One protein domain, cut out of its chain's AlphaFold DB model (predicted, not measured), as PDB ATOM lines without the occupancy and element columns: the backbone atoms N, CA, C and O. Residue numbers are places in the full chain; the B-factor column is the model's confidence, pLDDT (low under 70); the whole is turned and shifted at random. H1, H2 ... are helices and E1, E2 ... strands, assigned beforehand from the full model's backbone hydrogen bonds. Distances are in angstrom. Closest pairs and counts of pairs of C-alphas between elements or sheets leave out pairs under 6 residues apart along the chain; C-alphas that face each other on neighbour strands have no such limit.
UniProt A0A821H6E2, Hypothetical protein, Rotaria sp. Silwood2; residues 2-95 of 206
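Overview. This is residues 2 to 95 of the 206 residues of the protein "Hypothetical protein" of Rotaria sp. Silwood2 (UniProt A0A821H6E2). This is a long rod with a pair of short strands, E1 and E2, near its middle; helices H1, H2 and H3 lie toward one end, and H4 leads toward the other, where a loop, residues 66 to 95, folds back. The printed part has 94 residues with four named helices and two named strands, in the order H1, E1, H2, H3, E2, H4. The class is mostly helix, and the sheet, E1 then E2, is parallel. The whole is extended, with a radius of gyration of the C-alphas of 21.4 A and spans of 69 by 23 by 22 A.

Arrangement. Look first at E1, residues 23 to 26, and E2, residues 51 to 54, parallel at 29 degrees; N 53 and O 24, 2.8 A apart, are within hydrogen-bond range. Between them in the chain come H2, residues 30 to 39, and H3, residues 44 to 49, in a strand-helix-strand unit, parallel strands joined through helices, with a right-handed crossover. H2 and H3 touch as a helical hairpin, opposite ways at a steep tilt of 36 degrees, only just past shallow; their closest C-alphas, of Val 37 and His 44, are 6.6 A apart. H1, residues 2 to 20, only just touches H3, with 3 pairs of C-alphas within 8 A, through its residues 18 to 19 alone; the closest C-alphas, of Phe 18 and Gln 46, are 6.2 A apart. H4, residues 55 to 65, touches no helix. In H1, H3 and H4 every O i to N i+4 pair is within hydrogen-bond range; H2 has 0 of 6, but 6 of 7 O i to N i+3 pairs.

Along the chain. Find C-alpha 23 at (28.947, 12.568, 18.791), where E1 begins. H1 starts at C-alpha 2, (57.015, 16.947, 30.564), and runs 26.9 A; H2 runs 16.7 A. H4 runs 14.9 A to C-alpha 65 at (7.235, 13.153, 29.490).

Size, cuts and confidence. The farthest C-alphas, of Asp 2 and Ser 76, are 71.7 A apart. The printed part has no cut, and its five links between named elements are tight. Residues 74 to 79 stand free; pLDDT is under 70 at residues 2 to 3 and 67 to 95.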
ATOM      1  N   ASP A   2      58.315  17.587  30.270       60.25
ATOM      2  CA  ASP A   2      57.015  16.947  30.564       60.25
ATOM      3  C   ASP A   2      55.776  17.673  30.031       60.25
ATOM      4  O   ASP A   2      54.863  17.019  29.534       60.25
ATOM      5  N   HIS A   3      55.723  19.008  30.070       65.88
ATOM      6  CA  HIS A   3      54.542  19.747  29.591       65.88
ATOM      7  C   HIS A   3      54.241  19.515  28.102       65.88
ATOM      8  O   HIS A   3      53.082  19.503  27.696       65.88
ATOM      9  N   THR A   4      55.272  19.269  27.290       73.19
ATOM     10  CA  THR A   4      55.126  18.985  25.856       73.19
ATOM     11  C   THR A   4      54.504  17.609  25.616       73.19
ATOM     12  O   THR A   4      53.672  17.467  24.724       73.19
ATOM     13  N   ILE A   5      54.859  16.617  26.438       82.56
ATOM     14  CA  ILE A   5      54.295  15.263  26.367       82.56
ATOM     15  C   ILE A   5      52.831  15.286  26.813       82.56
ATOM     16  O   ILE A   5      51.970  14.791  26.093       82.56
ATOM     17  N   HIS A   6      52.526  15.925  27.946       80.44
ATOM     18  CA  HIS A   6      51.150  16.037  28.442       80.44
ATOM     19  C   HIS A   6      50.239  16.750  27.440       80.44
ATOM     20  O   HIS A   6      49.143  16.274  27.158       80.44
ATOM     21  N   PHE A   7      50.700  17.854  26.847       79.31
ATOM     22  CA  PHE A   7      49.937  18.548  25.814       79.31
ATOM     23  C   PHE A   7      49.708  17.670  24.574       79.31
ATOM     24  O   PHE A   7      48.595  17.632  24.052       79.31
ATOM     25  N   ALA A   8      50.723  16.923  24.127       82.12
ATOM     26  CA  ALA A   8      50.582  15.994  23.007       82.12
ATOM     27  C   ALA A   8      49.566  14.877  23.302       82.12
ATOM     28  O   ALA A   8      48.740  14.572  22.443       82.12
ATOM     29  N   LEU A   9      49.573  14.322  24.518       87.25
ATOM     30  CA  LEU A   9      48.603  13.314  24.961       87.25
ATOM     31  C   LEU A   9      47.178  13.876  25.033       87.25
ATOM     32  O   LEU A   9      46.242  13.235  24.562       87.25
ATOM     33  N   ILE A  10      47.006  15.088  25.569       86.12
ATOM     34  CA  ILE A  10      45.703  15.771  25.605       86.12
ATOM     35  C   ILE A  10      45.185  15.992  24.182       86.12
ATOM     36  O   ILE A  10      44.020  15.718  23.899       86.12
ATOM     37  N   LYS A  11      46.048  16.445  23.269       84.81
ATOM     38  CA  LYS A  11      45.679  16.645  21.868       84.81
ATOM     39  C   LYS A  11      45.274  15.331  21.193       84.81
ATOM     40  O   LYS A  11      44.220  15.279  20.573       84.81
ATOM     41  N   GLN A  12      46.049  14.261  21.382       88.19
ATOM     42  CA  GLN A  12      45.696  12.929  20.876       88.19
ATOM     43  C   GLN A  12      44.352  12.440  21.427       88.19
ATOM     44  O   GLN A  12      43.553  11.873  20.685       88.19
ATOM     45  N   LEU A  13      44.069  12.684  22.708       87.69
ATOM     46  CA  LEU A  13      42.777  12.352  23.301       87.69
ATOM     47  C   LEU A  13      41.632  13.111  22.613       87.69
ATOM     48  O   LEU A  13      40.619  12.500  22.276       87.69
ATOM     49  N   PHE A  14      41.789  14.414  22.366       86.44
ATOM     50  CA  PHE A  14      40.799  15.192  21.619       86.44
ATOM     51  C   PHE A  14      40.628  14.678  20.188       86.44
ATOM     52  O   PHE A  14      39.492  14.513  19.745       86.44
ATOM     53  N   ASP A  15      41.716  14.330  19.502       86.81
ATOM     54  CA  ASP A  15      41.648  13.733  18.168       86.81
ATOM     55  C   ASP A  15      40.831  12.429  18.187       86.81
ATOM     56  O   ASP A  15      39.929  12.259  17.366       86.81
ATOM     57  N   ILE A  16      41.054  11.539  19.161       86.31
ATOM     58  CA  ILE A  16      40.281  10.293  19.330       86.31
ATOM     59  C   ILE A  16      38.798  10.585  19.607       86.31
ATOM     60  O   ILE A  16      37.912   9.986  18.987       86.31
ATOM     61  N   ILE A  17      38.498  11.513  20.520       83.44
ATOM     62  CA  ILE A  17      37.117  11.876  20.879       83.44
ATOM     63  C   ILE A  17      36.366  12.419  19.656       83.44
ATOM     64  O   ILE A  17      35.218  12.046  19.412       83.44
ATOM     65  N   PHE A  18      37.012  13.277  18.868       83.38
ATOM     66  CA  PHE A  18      36.376  13.968  17.749       83.38
ATOM     67  C   PHE A  18      36.284  13.082  16.490       83.38
ATOM     68  O   PHE A  18      35.436  13.337  15.637       83.38
ATOM     69  N   THR A  19      37.083  12.014  16.381       81.19
ATOM     70  CA  THR A  19      37.088  11.100  15.219       81.19
ATOM     71  C   THR A  19      36.239   9.840  15.405       81.19
ATOM     72  O   THR A  19      35.628   9.387  14.439       81.19
ATOM     73  N   SER A  20      36.157   9.290  16.621       74.81
ATOM     74  CA  SER A  20      35.663   7.921  16.863       74.81
ATOM     75  C   SER A  20      34.165   7.709  16.627       74.81
ATOM     76  O   SER A  20      33.788   6.663  16.117       74.81
ATOM     77  N   ASN A  21      33.308   8.679  16.954       74.44
ATOM     78  CA  ASN A  21      31.853   8.597  16.718       74.44
ATOM     79  C   ASN A  21      31.212   9.948  16.373       74.44
ATOM     80  O   ASN A  21      29.989  10.042  16.229       74.44
ATOM     81  N   LYS A  22      32.032  11.011  16.306       81.94
ATOM     82  CA  LYS A  22      31.629  12.397  16.024       81.94
ATOM     83  C   LYS A  22      30.431  12.880  16.850       81.94
ATOM     84  O   LYS A  22      29.756  13.814  16.450       81.94
ATOM     85  N   THR A  23      30.128  12.256  17.983       86.94
ATOM     86  CA  THR A  23      28.947  12.568  18.791       86.94
ATOM     87  C   THR A  23      29.410  13.005  20.161       86.94
ATOM     88  O   THR A  23      30.086  12.248  20.855       86.94
ATOM     89  N   ILE A  24      29.032  14.216  20.563       88.19
ATOM     90  CA  ILE A  24      29.359  14.749  21.888       88.19
ATOM     91  C   ILE A  24      28.078  15.174  22.590       88.19
ATOM     92  O   ILE A  24      27.182  15.757  21.980       88.19
ATOM     93  N   TYR A  25      27.996  14.898  23.882       90.38
ATOM     94  CA  TYR A  25      26.909  15.386  24.713       90.38
ATOM     95  C   TYR A  25      27.285  16.761  25.266       90.38
ATOM     96  O   TYR A  25      28.325  16.902  25.905       90.38
ATOM     97  N   ILE A  26      26.442  17.764  25.031       91.12
ATOM     98  CA  ILE A  26      26.662  19.138  25.493       91.12
ATOM     99  C   ILE A  26      25.525  19.604  26.395       91.12
ATOM    100  O   ILE A  26      24.365  19.237  26.197       91.12
ATOM    101  N   TRP A  27      25.859  20.451  27.365       90.56
ATOM    102  CA  TRP A  27      24.892  21.190  28.169       90.56
ATOM    103  C   TRP A  27      25.018  22.681  27.856       90.56
ATOM    104  O   TRP A  27      25.758  23.392  28.525       90.56
ATOM    105  N   GLY A  28      24.331  23.134  26.808       85.19
ATOM    106  CA  GLY A  28      24.483  24.485  26.265       85.19
ATOM    107  C   GLY A  28      24.511  24.464  24.742       85.19
ATOM    108  O   GLY A  28      23.849  23.628  24.117       85.19
ATOM    109  N   ILE A  29      25.283  25.372  24.143       86.00
ATOM    110  CA  ILE A  29      25.416  25.479  22.686       86.00
ATOM    111  C   ILE A  29      26.798  25.025  22.217       86.00
ATOM    112  O   ILE A  29      27.816  25.315  22.836       86.00
ATOM    113  N   LYS A  30      26.848  24.353  21.059       86.81
ATOM    114  CA  LYS A  30      28.102  23.894  20.429       86.81
ATOM    115  C   LYS A  30      29.098  25.042  20.221       86.81
ATOM    116  O   LYS A  30      30.305  24.816  20.252       86.81
ATOM    117  N   ASN A  31      28.594  26.265  20.038       87.19
ATOM    118  CA  ASN A  31      29.424  27.423  19.739       87.19
ATOM    119  C   ASN A  31      30.376  27.814  20.883       87.19
ATOM    120  O   ASN A  31      31.386  28.463  20.630       87.19
ATOM    121  N   GLU A  32      30.109  27.368  22.112       84.12
ATOM    122  CA  GLU A  32      31.002  27.581  23.257       84.12
ATOM    123  C   GLU A  32      32.368  26.894  23.086       84.12
ATOM    124  O   GLU A  32      33.329  27.265  23.753       84.12
ATOM    125  N   LEU A  33      32.493  25.936  22.157       84.75
ATOM    126  CA  LEU A  33      33.750  25.242  21.870       84.75
ATOM    127  C   LEU A  33      34.655  25.978  20.864       84.75
ATOM    128  O   LEU A  33      35.850  25.693  20.823       84.75
ATOM    129  N   PHE A  34      34.138  26.927  20.071       86.56
ATOM    130  CA  PHE A  34      34.940  27.621  19.044       86.56
ATOM    131  C   PHE A  34      36.174  28.349  19.592       86.56
ATOM    132  O   PHE A  34      37.241  28.207  18.987       86.56
ATOM    133  N   PRO A  35      36.106  29.071  20.731       84.56
ATOM    134  CA  PRO A  35      37.283  29.734  21.290       84.56
ATOM    135  C   PRO A  35      38.442  28.773  21.577       84.56
ATOM    136  O   PRO A  35      39.601  29.179  21.535       84.56
ATOM    137  N   PHE A  36      38.150  27.489  21.821       82.62
ATOM    138  CA  PHE A  36      39.166  26.501  22.171       82.62
ATOM    139  C   PHE A  36      39.986  26.000  20.980       82.62
ATOM    140  O   PHE A  36      41.076  25.457  21.174       82.62
ATOM    141  N   VAL A  37      39.533  26.254  19.750       86.00
ATOM    142  CA  VAL A  37      40.328  25.963  18.550       86.00
ATOM    143  C   VAL A  37      41.607  26.806  18.528       86.00
ATOM    144  O   VAL A  37      42.659  26.333  18.096       86.00
ATOM    145  N   ASN A  38      41.572  28.019  19.091       84.38
ATOM    146  CA  ASN A  38      42.754  28.880  19.190       84.38
ATOM    147  C   ASN A  38      43.866  28.260  20.057       84.38
ATOM    148  O   ASN A  38      45.041  28.552  19.843       84.38
ATOM    149  N   PHE A  39      43.524  27.347  20.977       81.75
ATOM    150  CA  PHE A  39      44.499  26.586  21.768       81.75
ATOM    151  C   PHE A  39      45.075  25.371  21.027       81.75
ATOM    152  O   PHE A  39      45.865  24.624  21.601       81.75
ATOM    153  N   LYS A  40      44.705  25.159  19.756       83.19
ATOM    154  CA  LYS A  40      45.167  24.043  18.909       83.19
ATOM    155  C   LYS A  40      44.878  22.653  19.497       83.19
ATOM    156  O   LYS A  40      45.572  21.692  19.156       83.19
ATOM    157  N   LEU A  41      43.860  22.551  20.357       83.06
ATOM    158  CA  LEU A  41      43.377  21.282  20.916       83.06
ATOM    159  C   LEU A  41      42.633  20.449  19.866       83.06
ATOM    160  O   LEU A  41      42.732  19.231  19.876       83.06
ATOM    161  N   PHE A  42      41.917  21.120  18.963       87.88
ATOM    162  CA  PHE A  42      41.195  20.548  17.827       87.88
ATOM    163  C   PHE A  42      40.973  21.633  16.758       87.88
ATOM    164  O   PHE A  42      41.136  22.825  17.031       87.88
ATOM    165  N   SER A  43      40.622  21.237  15.534       89.75
ATOM    166  CA  SER A  43      40.396  22.125  14.388       89.75
ATOM    167  C   SER A  43      38.925  22.537  14.230       89.75
ATOM    168  O   SER A  43      38.013  21.923  14.791       89.75
ATOM    169  N   HIS A  44      38.676  23.577  13.423       90.50
ATOM    170  CA  HIS A  44      37.310  23.955  13.038       90.50
ATOM    171  C   HIS A  44      36.615  22.814  12.291       90.50
ATOM    172  O   HIS A  44      35.450  22.538  12.552       90.50
ATOM    173  N   GLU A  45      37.328  22.118  11.405       90.12
ATOM    174  CA  GLU A  45      36.796  20.981  10.651       90.12
ATOM    175  C   GLU A  45      36.347  19.846  11.581       90.12
ATOM    176  O   GLU A  45      35.215  19.366  11.473       90.12
ATOM    177  N   GLN A  46      37.184  19.486  12.561       88.75
ATOM    178  CA  GLN A  46      36.836  18.502  13.587       88.75
ATOM    179  C   GLN A  46      35.580  18.942  14.347       88.75
ATOM    180  O   GLN A  46      34.644  18.153  14.487       88.75
ATOM    181  N   LEU A  47      35.504  20.212  14.760       88.75
ATOM    182  CA  LEU A  47      34.328  20.742  15.444       88.75
ATOM    183  C   LEU A  47      33.076  20.710  14.556       88.75
ATOM    184  O   LEU A  47      32.022  20.277  15.014       88.75
ATOM    185  N   HIS A  48      33.159  21.115  13.288       88.94
ATOM    186  CA  HIS A  48      32.033  21.074  12.352       88.94
ATOM    187  C   HIS A  48      31.528  19.653  12.121       88.94
ATOM    188  O   HIS A  48      30.313  19.457  12.114       88.94
ATOM    189  N   SER A  49      32.431  18.676  12.045       88.06
ATOM    190  CA  SER A  49      32.088  17.269  11.832       88.06
ATOM    191  C   SER A  49      31.322  16.628  12.996       88.06
ATOM    192  O   SER A  49      30.684  15.593  12.809       88.06
ATOM    193  N   ILE A  50      31.351  17.240  14.186       89.81
ATOM    194  CA  ILE A  50      30.628  16.734  15.347       89.81
ATOM    195  C   ILE A  50      29.128  17.006  15.261       89.81
ATOM    196  O   ILE A  50      28.689  18.142  15.061       89.81
ATOM    197  N   THR A  51      28.360  15.975  15.585       90.19
ATOM    198  CA  THR A  51      26.936  15.998  15.907       90.19
ATOM    199  C   THR A  51      26.745  16.231  17.414       90.19
ATOM    200  O   THR A  51      26.955  15.316  18.218       90.19
ATOM    201  N   PRO A  52      26.376  17.450  17.850       90.38
ATOM    202  CA  PRO A  52      26.125  17.718  19.257       90.38
ATOM    203  C   PRO A  52      24.768  17.145  19.680       90.38
ATOM    204  O   PRO A  52      23.735  17.442  19.081       90.38
ATOM    205  N   ILE A  53      24.748  16.390  20.772       91.12
ATOM    206  CA  ILE A  53      23.520  16.023  21.472       91.12
ATOM    207  C   ILE A  53      23.317  17.009  22.618       91.12
ATOM    208  O   ILE A  53      24.055  16.998  23.604       91.12
ATOM    209  N   ASN A  54      22.291  17.851  22.504       91.75
ATOM    210  CA  ASN A  54      21.934  18.802  23.549       91.75
ATOM    211  C   ASN A  54      21.215  18.086  24.712       91.75
ATOM    212  O   ASN A  54      20.008  17.834  24.656       91.75
ATOM    213  N   LEU A  55      21.957  17.771  25.778       92.88
ATOM    214  CA  LEU A  55      21.425  17.116  26.975       92.88
ATOM    215  C   LEU A  55      20.422  17.983  27.730       92.88
ATOM    216  O   LEU A  55      19.465  17.446  28.277       92.88
ATOM    217  N   GLN A  56      20.597  19.302  27.729       91.69
ATOM    218  CA  GLN A  56      19.657  20.218  28.371       91.69
ATOM    219  C   GLN A  56      18.273  20.126  27.711       91.69
ATOM    220  O   GLN A  56      17.250  20.064  28.397       91.69
ATOM    221  N   HIS A  57      18.234  20.058  26.378       89.44
ATOM    222  CA  HIS A  57      16.993  19.852  25.637       89.44
ATOM    223  C   HIS A  57      16.393  18.466  25.910       89.44
ATOM    224  O   HIS A  57      15.208  18.361  26.223       89.44
ATOM    225  N   GLN A  58      17.204  17.403  25.870       90.75
ATOM    226  CA  GLN A  58      16.716  16.055  26.176       90.75
ATOM    227  C   GLN A  58      16.171  15.938  27.602       90.75
ATOM    228  O   GLN A  58      15.161  15.270  27.814       90.75
ATOM    229  N   PHE A  59      16.813  16.587  28.574       90.75
ATOM    230  CA  PHE A  59      16.355  16.630  29.959       90.75
ATOM    231  C   PHE A  59      14.992  17.312  30.070       90.75
ATOM    232  O   PHE A  59      14.105  16.819  30.762       90.75
ATOM    233  N   LYS A  60      14.797  18.422  29.351       86.69
ATOM    234  CA  LYS A  60      13.520  19.138  29.308       86.69
ATOM    235  C   LYS A  60      12.396  18.263  28.751       86.69
ATOM    236  O   LYS A  60      11.332  18.197  29.362       86.69
ATOM    237  N   LEU A  61      12.651  17.554  27.648       85.62
ATOM    238  CA  LEU A  61      11.701  16.587  27.089       85.62
ATOM    239  C   LEU A  61      11.394  15.470  28.087       85.62
ATOM    240  O   LEU A  61      10.233  15.237  28.399       85.62
ATOM    241  N   PHE A  62      12.428  14.844  28.655       87.25
ATOM    242  CA  PHE A  62      12.283  13.793  29.662       87.25
ATOM    243  C   PHE A  62      11.440  14.248  30.857       87.25
ATOM    244  O   PHE A  62      10.532  13.545  31.287       87.25
ATOM    245  N   ARG A  63      11.698  15.448  31.382       82.62
ATOM    246  CA  ARG A  63      10.930  16.009  32.495       82.62
ATOM    247  C   ARG A  63       9.461  16.207  32.129       82.62
ATOM    248  O   ARG A  63       8.610  15.979  32.982       82.62
ATOM    249  N   ASN A  64       9.172  16.663  30.910       77.94
ATOM    250  CA  ASN A  64       7.802  16.871  30.447       77.94
ATOM    251  C   ASN A  64       7.082  15.533  30.199       77.94
ATOM    252  O   ASN A  64       5.926  15.402  30.570       77.94
ATOM    253  N   GLU A  65       7.770  14.518  29.665       78.62
ATOM    254  CA  GLU A  65       7.235  13.153  29.490       78.62
ATOM    255  C   GLU A  65       6.861  12.497  30.831       78.62
ATOM    256  O   GLU A  65       5.866  11.785  30.924       78.62
ATOM    257  N   GLN A  66       7.645  12.746  31.883       71.94
ATOM    258  CA  GLN A  66       7.410  12.206  33.230       71.94
ATOM    259  C   GLN A  66       6.267  12.907  33.983       71.94
ATOM    260  O   GLN A  66       5.944  12.508  35.101       71.94
ATOM    261  N   ARG A  67       5.666  13.972  33.433       67.06
ATOM    262  CA  ARG A  67       4.630  14.751  34.122       67.06
ATOM    263  C   ARG A  67       3.334  14.786  33.328       67.06
ATOM    264  O   ARG A  67       3.269  15.348  32.243       67.06
ATOM    265  N   GLN A  68       2.261  14.290  33.937       55.88
ATOM    266  CA  GLN A  68       0.911  14.684  33.551       55.88
ATOM    267  C   GLN A  68       0.667  16.081  34.127       55.88
ATOM    268  O   GLN A  68       0.514  16.257  35.335       55.88
ATOM    269  N   HIS A  69       0.747  17.104  33.281       59.12
ATOM    270  CA  HIS A  69       0.453  18.470  33.693       59.12
ATOM    271  C   HIS A  69      -1.056  18.622  33.920       59.12
ATOM    272  O   HIS A  69      -1.845  18.457  32.992       59.12
ATOM    273  N   HIS A  70      -1.460  18.966  35.144       54.16
ATOM    274  CA  HIS A  70      -2.818  19.430  35.421       54.16
ATOM    275  C   HIS A  70      -2.850  20.947  35.236       54.16
ATOM    276  O   HIS A  70      -2.415  21.705  36.105       54.16
ATOM    277  N   HIS A  71      -3.314  21.387  34.071       53.56
ATOM    278  CA  HIS A  71      -3.586  22.798  33.821       53.56
ATOM    279  C   HIS A  71      -4.956  23.157  34.401       53.56
ATOM    280  O   HIS A  71      -5.923  22.413  34.225       53.56
ATOM    281  N   ARG A  72      -5.060  24.313  35.069       46.66
ATOM    282  CA  ARG A  72      -6.369  24.927  35.310       46.66
ATOM    283  C   ARG A  72      -6.842  25.485  33.975       46.66
ATOM    284  O   ARG A  72      -6.243  26.420  33.456       46.66
ATOM    285  N   ILE A  73      -7.905  24.918  33.421       47.03
ATOM    286  CA  ILE A  73      -8.668  25.602  32.379       47.03
ATOM    287  C   ILE A  73      -9.494  26.658  33.122       47.03
ATOM    288  O   ILE A  73     -10.541  26.337  33.677       47.03
ATOM    289  N   SER A  74      -8.992  27.890  33.223       44.00
ATOM    290  CA  SER A  74      -9.837  29.021  33.617       44.00
ATOM    291  C   SER A  74     -10.669  29.417  32.403       44.00
ATOM    292  O   SER A  74     -10.133  29.855  31.393       44.00
ATOM    293  N   THR A  75     -11.983  29.234  32.488       46.62
ATOM    294  CA  THR A  75     -12.968  29.582  31.451       46.62
ATOM    295  C   THR A  75     -13.357  31.065  31.434       46.62
ATOM    296  O   THR A  75     -14.360  31.432  30.832       46.62
ATOM    297  N   SER A  76     -12.568  31.941  32.051       49.88
ATOM    298  CA  SER A  76     -12.772  33.387  31.994       49.88
ATOM    299  C   SER A  76     -11.441  34.057  31.686       49.88
ATOM    300  O   SER A  76     -10.499  33.926  32.464       49.88
ATOM    301  N   ASP A  77     -11.415  34.757  30.557       46.06
ATOM    302  CA  ASP A  77     -10.310  35.516  29.972       46.06
ATOM    303  C   ASP A  77      -9.258  34.677  29.230       46.06
ATOM    304  O   ASP A  77      -8.604  33.798  29.779       46.06
ATOM    305  N   ASN A  78      -9.096  34.974  27.934       47.09
ATOM    306  CA  ASN A  78      -8.193  34.335  26.961       47.09
ATOM    307  C   ASN A  78      -6.692  34.562  27.256       47.09
ATOM    308  O   ASN A  78      -5.886  34.750  26.344       47.09
ATOM    309  N   ILE A  79      -6.298  34.558  28.523       47.31
ATOM    310  CA  ILE A  79      -4.910  34.586  28.956       47.31
ATOM    311  C   ILE A  79      -4.597  33.167  29.417       47.31
ATOM    312  O   ILE A  79      -4.976  32.747  30.506       47.31
ATOM    313  N   LEU A  80      -3.919  32.407  28.555       46.03
ATOM    314  CA  LEU A  80      -3.286  31.142  28.923       46.03
ATOM    315  C   LEU A  80      -2.191  31.445  29.958       46.03
ATOM    316  O   LEU A  80      -1.016  31.606  29.629       46.03
ATOM    317  N   GLU A  81      -2.578  31.587  31.222       49.56
ATOM    318  CA  GLU A  81      -1.632  31.595  32.324       49.56
ATOM    319  C   GLU A  81      -1.076  30.180  32.483       49.56
ATOM    320  O   GLU A  81      -1.745  29.254  32.942       49.56
ATOM    321  N   ASP A  82       0.180  30.022  32.078       53.28
ATOM    322  CA  ASP A  82       0.938  28.770  32.042       53.28
ATOM    323  C   ASP A  82       1.386  28.316  33.456       53.28
ATOM    324  O   ASP A  82       2.520  27.896  33.696       53.28
ATOM    325  N   ASN A  83       0.491  28.449  34.438       54.53
ATOM    326  CA  ASN A  83       0.744  28.218  35.855       54.53
ATOM    327  C   ASN A  83       0.325  26.780  36.236       54.53
ATOM    328  O   ASN A  83      -0.820  26.515  36.595       54.53
ATOM    329  N   CYS A  84       1.258  25.818  36.158       58.25
ATOM    330  CA  CYS A  84       1.065  24.451  36.696       58.25
ATOM    331  C   CYS A  84       0.843  24.539  38.214       58.25
ATOM    332  O   CYS A  84       1.738  24.985  38.930       58.25
ATOM    333  N   ILE A  85      -0.278  24.025  38.725       57.06
ATOM    334  CA  ILE A  85      -0.600  23.987  40.175       57.06
ATOM    335  C   ILE A  85       0.063  22.785  40.875       57.06
ATOM    336  O   ILE A  85      -0.341  22.304  41.926       57.06
ATOM    337  N   CYS A  86       1.067  22.210  40.239       58.69
ATOM    338  CA  CYS A  86       1.644  20.941  40.621       58.69
ATOM    339  C   CYS A  86       2.588  21.204  41.809       58.69
ATOM    340  O   CYS A  86       3.558  21.935  41.629       58.69
ATOM    341  N   GLU A  87       2.353  20.630  42.997       48.88
ATOM    342  CA  GLU A  87       3.134  20.929  44.226       48.88
ATOM    343  C   GLU A  87       4.656  20.749  44.058       48.88
ATOM    344  O   GLU A  87       5.454  21.397  44.725       48.88
ATOM    345  N   GLN A  88       5.080  19.905  43.110       53.88
ATOM    346  CA  GLN A  88       6.489  19.676  42.770       53.88
ATOM    347  C   GLN A  88       6.943  20.401  41.486       53.88
ATOM    348  O   GLN A  88       7.911  19.993  40.828       53.88
ATOM    349  N   CYS A  89       6.227  21.427  41.019       58.09
ATOM    350  CA  CYS A  89       6.643  22.233  39.873       58.09
ATOM    351  C   CYS A  89       7.707  23.246  40.282       58.09
ATOM    352  O   CYS A  89       7.440  24.143  41.064       58.09
ATOM    353  N   ILE A  90       8.897  23.162  39.679       60.22
ATOM    354  CA  ILE A  90       9.986  24.138  39.888       60.22
ATOM    355  C   ILE A  90       9.658  25.503  39.223       60.22
ATOM    356  O   ILE A  90      10.550  26.257  38.871       60.22
ATOM    357  N   GLY A  91       8.383  25.834  38.984       59.50
ATOM    358  CA  GLY A  91       7.951  27.125  38.426       59.50
ATOM    359  C   GLY A  91       8.510  27.488  37.042       59.50
ATOM    360  O   GLY A  91       8.227  28.572  36.548       59.50
ATOM    361  N   LYS A  92       9.305  26.613  36.406       64.62
ATOM    362  CA  LYS A  92       9.977  26.931  35.144       64.62
ATOM    363  C   LYS A  92       9.003  26.921  33.979       64.62
ATOM    364  O   LYS A  92       8.363  25.896  33.721       64.62
ATOM    365  N   LYS A  93       8.962  28.032  33.242       64.56
ATOM    366  CA  LYS A  93       8.140  28.178  32.033       64.56
ATOM    367  C   LYS A  93       8.634  27.250  30.915       64.56
ATOM    368  O   LYS A  93       9.832  26.951  30.846       64.56
ATOM    369  N   PRO A  94       7.772  26.841  29.968       64.50
ATOM    370  CA  PRO A  94       8.190  26.038  28.822       64.50
ATOM    371  C   PRO A  94       9.249  26.704  27.942       64.50
ATOM    372  O   PRO A  94       9.955  25.998  27.232       64.50
ATOM    373  N   SER A  95       9.410  28.027  27.982       67.19
ATOM    374  CA  SER A  95      10.465  28.752  27.264       67.19
ATOM    375  C   SER A  95      11.805  28.783  28.009       67.19
ATOM    376  O   SER A  95      12.843  29.002  27.392       67.19
TER     377      SER A  95